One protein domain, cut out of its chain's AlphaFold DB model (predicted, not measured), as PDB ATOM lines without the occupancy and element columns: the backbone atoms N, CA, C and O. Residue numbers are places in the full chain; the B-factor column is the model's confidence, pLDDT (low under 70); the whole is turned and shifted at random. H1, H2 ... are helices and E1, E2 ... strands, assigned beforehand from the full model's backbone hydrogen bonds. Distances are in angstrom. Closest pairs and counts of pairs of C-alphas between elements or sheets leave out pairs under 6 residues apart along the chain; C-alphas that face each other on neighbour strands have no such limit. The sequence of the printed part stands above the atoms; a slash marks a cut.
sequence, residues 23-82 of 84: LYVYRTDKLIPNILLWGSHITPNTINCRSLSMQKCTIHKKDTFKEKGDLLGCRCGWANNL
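AT A GLANCE: This is residues 23 to 82 of the 84 residues of the protein "Hypothetical protein" of Adineta steineri (UniProt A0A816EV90). The model has little regular structure: a small two-stranded hairpin, E1 and E2, and one short helix, H1, joined by a long bare link that swings round as a wide, open arc with an empty middle. The printed part has 60 residues, with E1, E2 and H1 in that order; the sheet, E1 - E2, is antiparallel. The class is mixed, with 17 residues in named elements. The whole is extended, radius of gyration of the C-alphas 17.3 A, and only just flat, spanning 47 by 31 by 15 A.

IN THESE COORDINATES: E1, residues 23 to 25, begins at C-alpha 23 (127.017, 134.543, 141.582) and measures 6.8 A. E2, residues 30 to 36, measures 14.3 A. H1, residues 65 to 71, measures 9.9 A and ends at C-alpha 71 (117.914, 144.174, 118.915).

HOW THE PARTS SIT: E1 and E2 form a hairpin, antiparallel at 160 degrees, with N 25 and O 30 within hydrogen-bond range at 2.9 A. E1 and H1 are apart. In H1 every O i to N i+4 pair is within hydrogen-bond range.

THE WHOLE: The C-alphas of His 41 and Lys 61, the two farthest apart, are 47.8 A apart. The printed part has no cut. The link E1 to E2 is tight; E2 to H1 is long, 28 residues. Residues 38 to 57 stand free. The pLDDT is under 70 at residues 39 to 45 and 75 to 82.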
ATOM      1  N   LEU A  23     126.811 135.796 142.301       89.88
ATOM      2  CA  LEU A  23     127.017 134.543 141.582       89.88
ATOM      3  C   LEU A  23     125.904 134.305 140.556       89.88
ATOM      4  O   LEU A  23     124.714 134.433 140.849       89.88
ATOM      5  N   TYR A  24     126.309 133.899 139.355       88.56
ATOM      6  CA  TYR A  24     125.418 133.641 138.229       88.56
ATOM      7  C   TYR A  24     125.635 132.233 137.665       88.56
ATOM      8  O   TYR A  24     126.751 131.858 137.296       88.56
ATOM      9  N   VAL A  25     124.555 131.454 137.574       88.75
ATOM     10  CA  VAL A  25     124.552 130.105 136.999       88.75
ATOM     11  C   VAL A  25     124.141 130.194 135.534       88.75
ATOM     12  O   VAL A  25     122.957 130.276 135.208       88.75
ATOM     13  N   TYR A  26     125.130 130.146 134.638       82.94
ATOM     14  CA  TYR A  26     124.916 130.389 133.208       82.94
ATOM     15  C   TYR A  26     123.994 129.376 132.520       82.94
ATOM     16  O   TYR A  26     123.289 129.747 131.589       82.94
ATOM     17  N   ARG A  27     124.008 128.108 132.956       83.56
ATOM     18  CA  ARG A  27     123.236 127.032 132.308       83.56
ATOM     19  C   ARG A  27     121.740 127.207 132.483       83.56
ATOM     20  O   ARG A  27     120.990 126.897 131.579       83.56
ATOM     21  N   THR A  28     121.333 127.691 133.649       86.31
ATOM     22  CA  THR A  28     119.924 127.834 134.018       86.31
ATOM     23  C   THR A  28     119.459 129.284 133.989       86.31
ATOM     24  O   THR A  28     118.353 129.557 134.436       86.31
ATOM     25  N   ASP A  29     120.317 130.214 133.555       84.06
ATOM     26  CA  ASP A  29     120.030 131.653 133.494       84.06
ATOM     27  C   ASP A  29     119.583 132.253 134.854       84.06
ATOM     28  O   ASP A  29     118.767 133.173 134.915       84.06
ATOM     29  N   LYS A  30     120.119 131.729 135.972       85.75
ATOM     30  CA  LYS A  30     119.689 132.063 137.348       85.75
ATOM     31  C   LYS A  30     120.760 132.807 138.139       85.75
ATOM     32  O   LYS A  30     121.934 132.440 138.122       85.75
ATOM     33  N   LEU A  31     120.321 133.812 138.892       86.69
ATOM     34  CA  LEU A  31     121.119 134.477 139.920       86.69
ATOM     35  C   LEU A  31     120.992 133.723 141.240       86.69
ATOM     36  O   LEU A  31     119.903 133.261 141.578       86.69
ATOM     37  N   ILE A  32     122.093 133.614 141.981       86.12
ATOM     38  CA  ILE A  32     122.062 133.089 143.345       86.12
ATOM     39  C   ILE A  32     121.915 134.286 144.290       86.12
ATOM     40  O   ILE A  32     122.879 135.035 144.469       86.12
ATOM     41  N   PRO A  33     120.720 134.515 144.863       81.06
ATOM     42  CA  PRO A  33     120.502 135.647 145.748       81.06
ATOM     43  C   PRO A  33     121.304 135.480 147.042       81.06
ATOM     44  O   PRO A  33     121.612 134.363 147.457       81.06
ATOM     45  N   ASN A  34     121.600 136.599 147.704       78.06
ATOM     46  CA  ASN A  34     122.232 136.654 149.028       78.06
ATOM     47  C   ASN A  34     123.651 136.062 149.118       78.06
ATOM     48  O   ASN A  34     124.188 135.944 150.218       78.06
ATOM     49  N   ILE A  35     124.278 135.721 147.986       81.19
ATOM     50  CA  ILE A  35     125.694 135.352 147.923       81.19
ATOM     51  C   ILE A  35     126.433 136.384 147.077       81.19
ATOM     52  O   ILE A  35     126.275 136.445 145.857       81.19
ATOM     53  N   LEU A  36     127.267 137.172 147.747       81.81
ATOM     54  CA  LEU A  36     128.170 138.132 147.132       81.81
ATOM     55  C   LEU A  36     129.601 137.662 147.399       81.81
ATOM     56  O   LEU A  36     130.005 137.496 148.547       81.81
ATOM     57  N   LEU A  37     130.375 137.432 146.336       80.69
ATOM     58  CA  LEU A  37     131.804 137.105 146.440       80.69
ATOM     59  C   LEU A  37     132.607 138.238 147.073       80.69
ATOM     60  O   LEU A  37     133.707 138.037 147.583       80.69
ATOM     61  N   TRP A  38     132.078 139.449 146.981       73.19
ATOM     62  CA  TRP A  38     132.664 140.621 147.581       73.19
ATOM     63  C   TRP A  38     131.985 140.824 148.936       73.19
ATOM     64  O   TRP A  38     130.765 140.949 149.011       73.19
ATOM     65  N   GLY A  39     132.770 140.812 150.016       66.06
ATOM     66  CA  GLY A  39     132.259 141.124 151.351       66.06
ATOM     67  C   GLY A  39     131.743 142.564 151.431       66.06
ATOM     68  O   GLY A  39     131.992 143.373 150.541       66.06
ATOM     69  N   SER A  40     131.088 142.926 152.535       64.19
ATOM     70  CA  SER A  40     130.488 144.252 152.799       64.19
ATOM     71  C   SER A  40     131.452 145.457 152.766       64.19
ATOM     72  O   SER A  40     131.067 146.568 153.113       64.19
ATOM     73  N   HIS A  41     132.708 145.256 152.369       59.56
ATOM     74  CA  HIS A  41     133.795 146.230 152.397       59.56
ATOM     75  C   HIS A  41     134.073 146.889 151.034       59.56
ATOM     76  O   HIS A  41     135.113 147.529 150.852       59.56
ATOM     77  N   ILE A  42     133.167 146.735 150.061       65.44
ATOM     78  CA  ILE A  42     133.259 147.428 148.774       65.44
ATOM     79  C   ILE A  42     132.857 148.878 149.015       65.44
ATOM     80  O   ILE A  42     131.682 149.206 149.177       65.44
ATOM     81  N   THR A  43     133.842 149.761 149.058       61.28
ATOM     82  CA  THR A  43     133.564 151.194 149.109       61.28
ATOM     83  C   THR A  43     133.377 151.715 147.684       61.28
ATOM     84  O   THR A  43     134.048 151.224 146.770       61.28
ATOM     85  N   PRO A  44     132.521 152.725 147.455       64.56
ATOM     86  CA  PRO A  44     132.329 153.330 146.134       64.56
ATOM     87  C   PRO A  44     133.647 153.730 145.448       64.56
ATOM     88  O   PRO A  44     133.767 153.621 144.233       64.56
ATOM     89  N   ASN A  45     134.671 154.092 146.230       67.19
ATOM     90  CA  ASN A  45     136.000 154.473 145.742       67.19
ATOM     91  C   ASN A  45     136.807 153.315 145.127       67.19
ATOM     92  O   ASN A  45     137.780 153.565 144.420       67.19
ATOM     93  N   THR A  46     136.434 152.061 145.385       72.44
ATOM     94  CA  THR A  46     137.074 150.879 144.773       72.44
ATOM     95  C   THR A  46     136.467 150.508 143.423       72.44
ATOM     96  O   THR A  46     137.076 149.762 142.656       72.44
ATOM     97  N   ILE A  47     135.282 151.039 143.106       77.38
ATOM     98  CA  ILE A  47     134.569 150.728 141.873       77.38
ATOM     99  C   ILE A  47     134.894 151.809 140.845       77.38
ATOM    100  O   ILE A  47     134.441 152.948 140.937       77.38
ATOM    101  N   ASN A  48     135.667 151.443 139.827       82.56
ATOM    102  CA  ASN A  48     135.912 152.328 138.696       82.56
ATOM    103  C   ASN A  48     134.696 152.326 137.754       82.56
ATOM    104  O   ASN A  48     134.587 151.494 136.851       82.56
ATOM    105  N   CYS A  49     133.771 153.255 137.982       79.25
ATOM    106  CA  CYS A  49     132.622 153.482 137.114       79.25
ATOM    107  C   CYS A  49     132.959 154.519 136.038       79.25
ATOM    108  O   CYS A  49     133.162 155.696 136.335       79.25
ATOM    109  N   ARG A  50     132.931 154.111 134.766       85.06
ATOM    110  CA  ARG A  50     132.964 155.045 133.634       85.06
ATOM    111  C   ARG A  50     131.544 155.327 133.162       85.06
ATOM    112  O   ARG A  50     130.807 154.397 132.843       85.06
ATOM    113  N   SER A  51     131.177 156.601 133.059       79.75
ATOM    114  CA  SER A  51     129.913 156.983 132.437       79.75
ATOM    115  C   SER A  51     129.947 156.657 130.943       79.75
ATOM    116  O   SER A  51     130.863 157.032 130.208       79.75
ATOM    117  N   LEU A  52     128.932 155.927 130.492       81.44
ATOM    118  CA  LEU A  52     128.668 155.686 129.082       81.44
ATOM    119  C   LEU A  52     127.304 156.302 128.784       81.44
ATOM    120  O   LEU A  52     126.280 155.784 129.214       81.44
ATOM    121  N   SER A  53     127.299 157.432 128.079       81.06
ATOM    122  CA  SER A  53     126.069 158.038 127.575       81.06
ATOM    123  C   SER A  53     125.925 157.677 126.104       81.06
ATOM    124  O   SER A  53     126.683 158.152 125.259       81.06
ATOM    125  N   MET A  54     124.983 156.786 125.805       80.56
ATOM    126  CA  MET A  54     124.588 156.455 124.440       80.56
ATOM    127  C   MET A  54     123.068 156.433 124.383       80.56
ATOM    128  O   MET A  54     122.427 155.598 125.016       80.56
ATOM    129  N   GLN A  55     122.490 157.351 123.614       83.00
ATOM    130  CA  GLN A  55     121.060 157.382 123.342       83.00
ATOM    131  C   GLN A  55     120.840 157.031 121.872       83.00
ATOM    132  O   GLN A  55     121.374 157.683 120.978       83.00
ATOM    133  N   LYS A  56     120.073 155.969 121.618       86.06
ATOM    134  CA  LYS A  56     119.671 155.548 120.274       86.06
ATOM    135  C   LYS A  56     118.245 155.016 120.336       86.06
ATOM    136  O   LYS A  56     117.965 154.114 121.117       86.06
ATOM    137  N   CYS A  57     117.368 155.560 119.501       86.00
ATOM    138  CA  CYS A  57     116.000 155.080 119.328       86.00
ATOM    139  C   CYS A  57     115.840 154.549 117.899       86.00
ATOM    140  O   CYS A  57     116.287 155.186 116.946       86.00
ATOM    141  N   THR A  58     115.245 153.368 117.744       88.81
ATOM    142  CA  THR A  58     115.010 152.736 116.437       88.81
ATOM    143  C   THR A  58     113.650 152.058 116.422       88.81
ATOM    144  O   THR A  58     113.315 151.369 117.382       88.81
ATOM    145  N   ILE A  59     112.906 152.208 115.324       91.38
ATOM    146  CA  ILE A  59     111.581 151.603 115.136       91.38
ATOM    147  C   ILE A  59     111.722 150.342 114.281       91.38
ATOM    148  O   ILE A  59     112.349 150.378 113.224       91.38
ATOM    149  N   HIS A  60     111.095 149.250 114.719       88.88
ATOM    150  CA  HIS A  60     111.107 147.956 114.032       88.88
ATOM    151  C   HIS A  60     109.681 147.500 113.745       88.88
ATOM    152  O   HIS A  60     108.788 147.701 114.561       88.88
ATOM    153  N   LYS A  61     109.463 146.912 112.564       92.69
ATOM    154  CA  LYS A  61     108.126 146.499 112.091       92.69
ATOM    155  C   LYS A  61     107.822 145.017 112.304       92.69
ATOM    156  O   LYS A  61     106.695 144.592 112.086       92.69
ATOM    157  N   LYS A  62     108.832 144.228 112.650       92.25
ATOM    158  CA  LYS A  62     108.748 142.775 112.730       92.25
ATOM    159  C   LYS A  62     109.107 142.320 114.139       92.25
ATOM    160  O   LYS A  62     109.968 142.920 114.775       92.25
ATOM    161  N   ASP A  63     108.463 141.249 114.586       91.19
ATOM    162  CA  ASP A  63     108.650 140.654 115.917       91.19
ATOM    163  C   ASP A  63     109.123 139.196 115.798       91.19
ATOM    164  O   ASP A  63     108.680 138.302 116.513       91.19
ATOM    165  N   THR A  64     110.004 138.918 114.831       91.44
ATOM    166  CA  THR A  64     110.610 137.586 114.743       91.44
ATOM    167  C   THR A  64     111.624 137.403 115.870       91.44
ATOM    168  O   THR A  64     112.321 138.344 116.252       91.44
ATOM    169  N   PHE A  65     111.762 136.172 116.375       88.06
ATOM    170  CA  PHE A  65     112.718 135.858 117.443       88.06
ATOM    171  C   PHE A  65     114.143 136.321 117.108       88.06
ATOM    172  O   PHE A  65     114.834 136.891 117.948       88.06
ATOM    173  N   LYS A  66     114.560 136.120 115.853       88.44
ATOM    174  CA  LYS A  66     115.876 136.524 115.355       88.44
ATOM    175  C   LYS A  66     116.071 138.038 115.432       88.44
ATOM    176  O   LYS A  66     117.045 138.489 116.020       88.44
ATOM    177  N   GLU A  67     115.139 138.812 114.880       89.62
ATOM    178  CA  GLU A  67     115.247 140.274 114.868       89.62
ATOM    179  C   GLU A  67     115.176 140.842 116.289       89.62
ATOM    180  O   GLU A  67     115.988 141.687 116.650       89.62
ATOM    181  N   LYS A  68     114.286 140.324 117.143       89.62
ATOM    182  CA  LYS A  68     114.209 140.721 118.556       89.62
ATOM    183  C   LYS A  68     115.487 140.385 119.323       89.62
ATOM    184  O   LYS A  68     115.961 141.202 120.112       89.62
ATOM    185  N   GLY A  69     116.059 139.210 119.070       89.12
ATOM    186  CA  GLY A  69     117.342 138.794 119.624       89.12
ATOM    187  C   GLY A  69     118.461 139.750 119.226       89.12
ATOM    188  O   GLY A  69     119.151 140.277 120.096       89.12
ATOM    189  N   ASP A  70     118.577 140.069 117.938       87.88
ATOM    190  CA  ASP A  70     119.576 141.013 117.430       87.88
ATOM    191  C   ASP A  70     119.432 142.408 118.068       87.88
ATOM    192  O   ASP A  70     120.431 143.021 118.450       87.88
ATOM    193  N   LEU A  71     118.197 142.887 118.265       89.50
ATOM    194  CA  LEU A  71     117.914 144.174 118.915       89.50
ATOM    195  C   LEU A  71     118.313 144.216 120.383       89.50
ATOM    196  O   LEU A  71     118.852 145.216 120.855       89.50
ATOM    197  N   LEU A  72     118.059 143.127 121.102       88.00
ATOM    198  CA  LEU A  72     118.418 142.989 122.507       88.00
ATOM    199  C   LEU A  72     119.872 142.543 122.696       88.00
ATOM    200  O   LEU A  72     120.267 142.267 123.823       88.00
ATOM    201  N   GLY A  73     120.664 142.418 121.626       86.38
ATOM    202  CA  GLY A  73     122.027 141.880 121.689       86.38
ATOM    203  C   GLY A  73     122.093 140.402 122.098       86.38
ATOM    204  O   GLY A  73     123.163 139.905 122.443       86.38
ATOM    205  N   CYS A  74     120.964 139.698 122.064       81.25
ATOM    206  CA  CYS A  74     120.826 138.280 122.356       81.25
ATOM    207  C   CYS A  74     121.042 137.468 121.082       81.25
ATOM    208  O   CYS A  74     120.100 137.147 120.358       81.25
ATOM    209  N   ARG A  75     122.298 137.109 120.799       64.56
ATOM    210  CA  ARG A  75     122.568 136.131 119.739       64.56
ATOM    211  C   ARG A  75     122.022 134.764 120.158       64.56
ATOM    212  O   ARG A  75     122.175 134.342 121.302       64.56
ATOM    213  N   CYS A  76     121.422 134.061 119.200       53.50
ATOM    214  CA  CYS A  76     120.692 132.794 119.347       53.50
ATOM    215  C   CYS A  76     121.436 131.641 120.058       53.50
ATOM    216  O   CYS A  76     120.803 130.654 120.407       53.50
ATOM    217  N   GLY A  77     122.736 131.762 120.352       54.44
ATOM    218  CA  GLY A  77     123.465 130.802 121.190       54.44
ATOM    219  C   GLY A  77     123.049 130.794 122.670       54.44
ATOM    220  O   GLY A  77     123.285 129.803 123.353       54.44
ATOM    221  N   TRP A  78     122.414 131.858 123.177       52.47
ATOM    222  CA  TRP A  78     121.902 131.899 124.559       52.47
ATOM    223  C   TRP A  78     120.508 131.284 124.709       52.47
ATOM    224  O   TRP A  78     120.210 130.690 125.738       52.47
ATOM    225  N   ALA A  79     119.679 131.375 123.669       47.56
ATOM    226  CA  ALA A  79     118.294 130.905 123.680       47.56
ATOM    227  C   ALA A  79     118.164 129.378 123.785       47.56
ATOM    228  O   ALA A  79     117.178 128.876 124.312       47.56
ATOM    229  N   ASN A  80     119.174 128.644 123.317       47.66
ATOM    230  CA  ASN A  80     119.142 127.184 123.258       47.66
ATOM    231  C   ASN A  80     119.369 126.502 124.620       47.66
ATOM    232  O   ASN A  80     119.189 125.297 124.710       47.66
ATOM    233  N   ASN A  81     119.763 127.243 125.665       44.91
ATOM    234  CA  ASN A  81     119.937 126.703 127.026       44.91
ATOM    235  C   ASN A  81     118.725 126.975 127.940       44.91
ATOM    236  O   ASN A  81     118.772 126.670 129.124       44.91
ATOM    237  N   LEU A  82     117.654 127.577 127.410       42.53
ATOM    238  CA  LEU A  82     116.395 127.835 128.126       42.53
ATOM    239  C   LEU A  82     115.310 126.788 127.818       42.53
ATOM    240  O   LEU A  82     114.147 126.986 128.157       42.53
TER     241      LEU A  82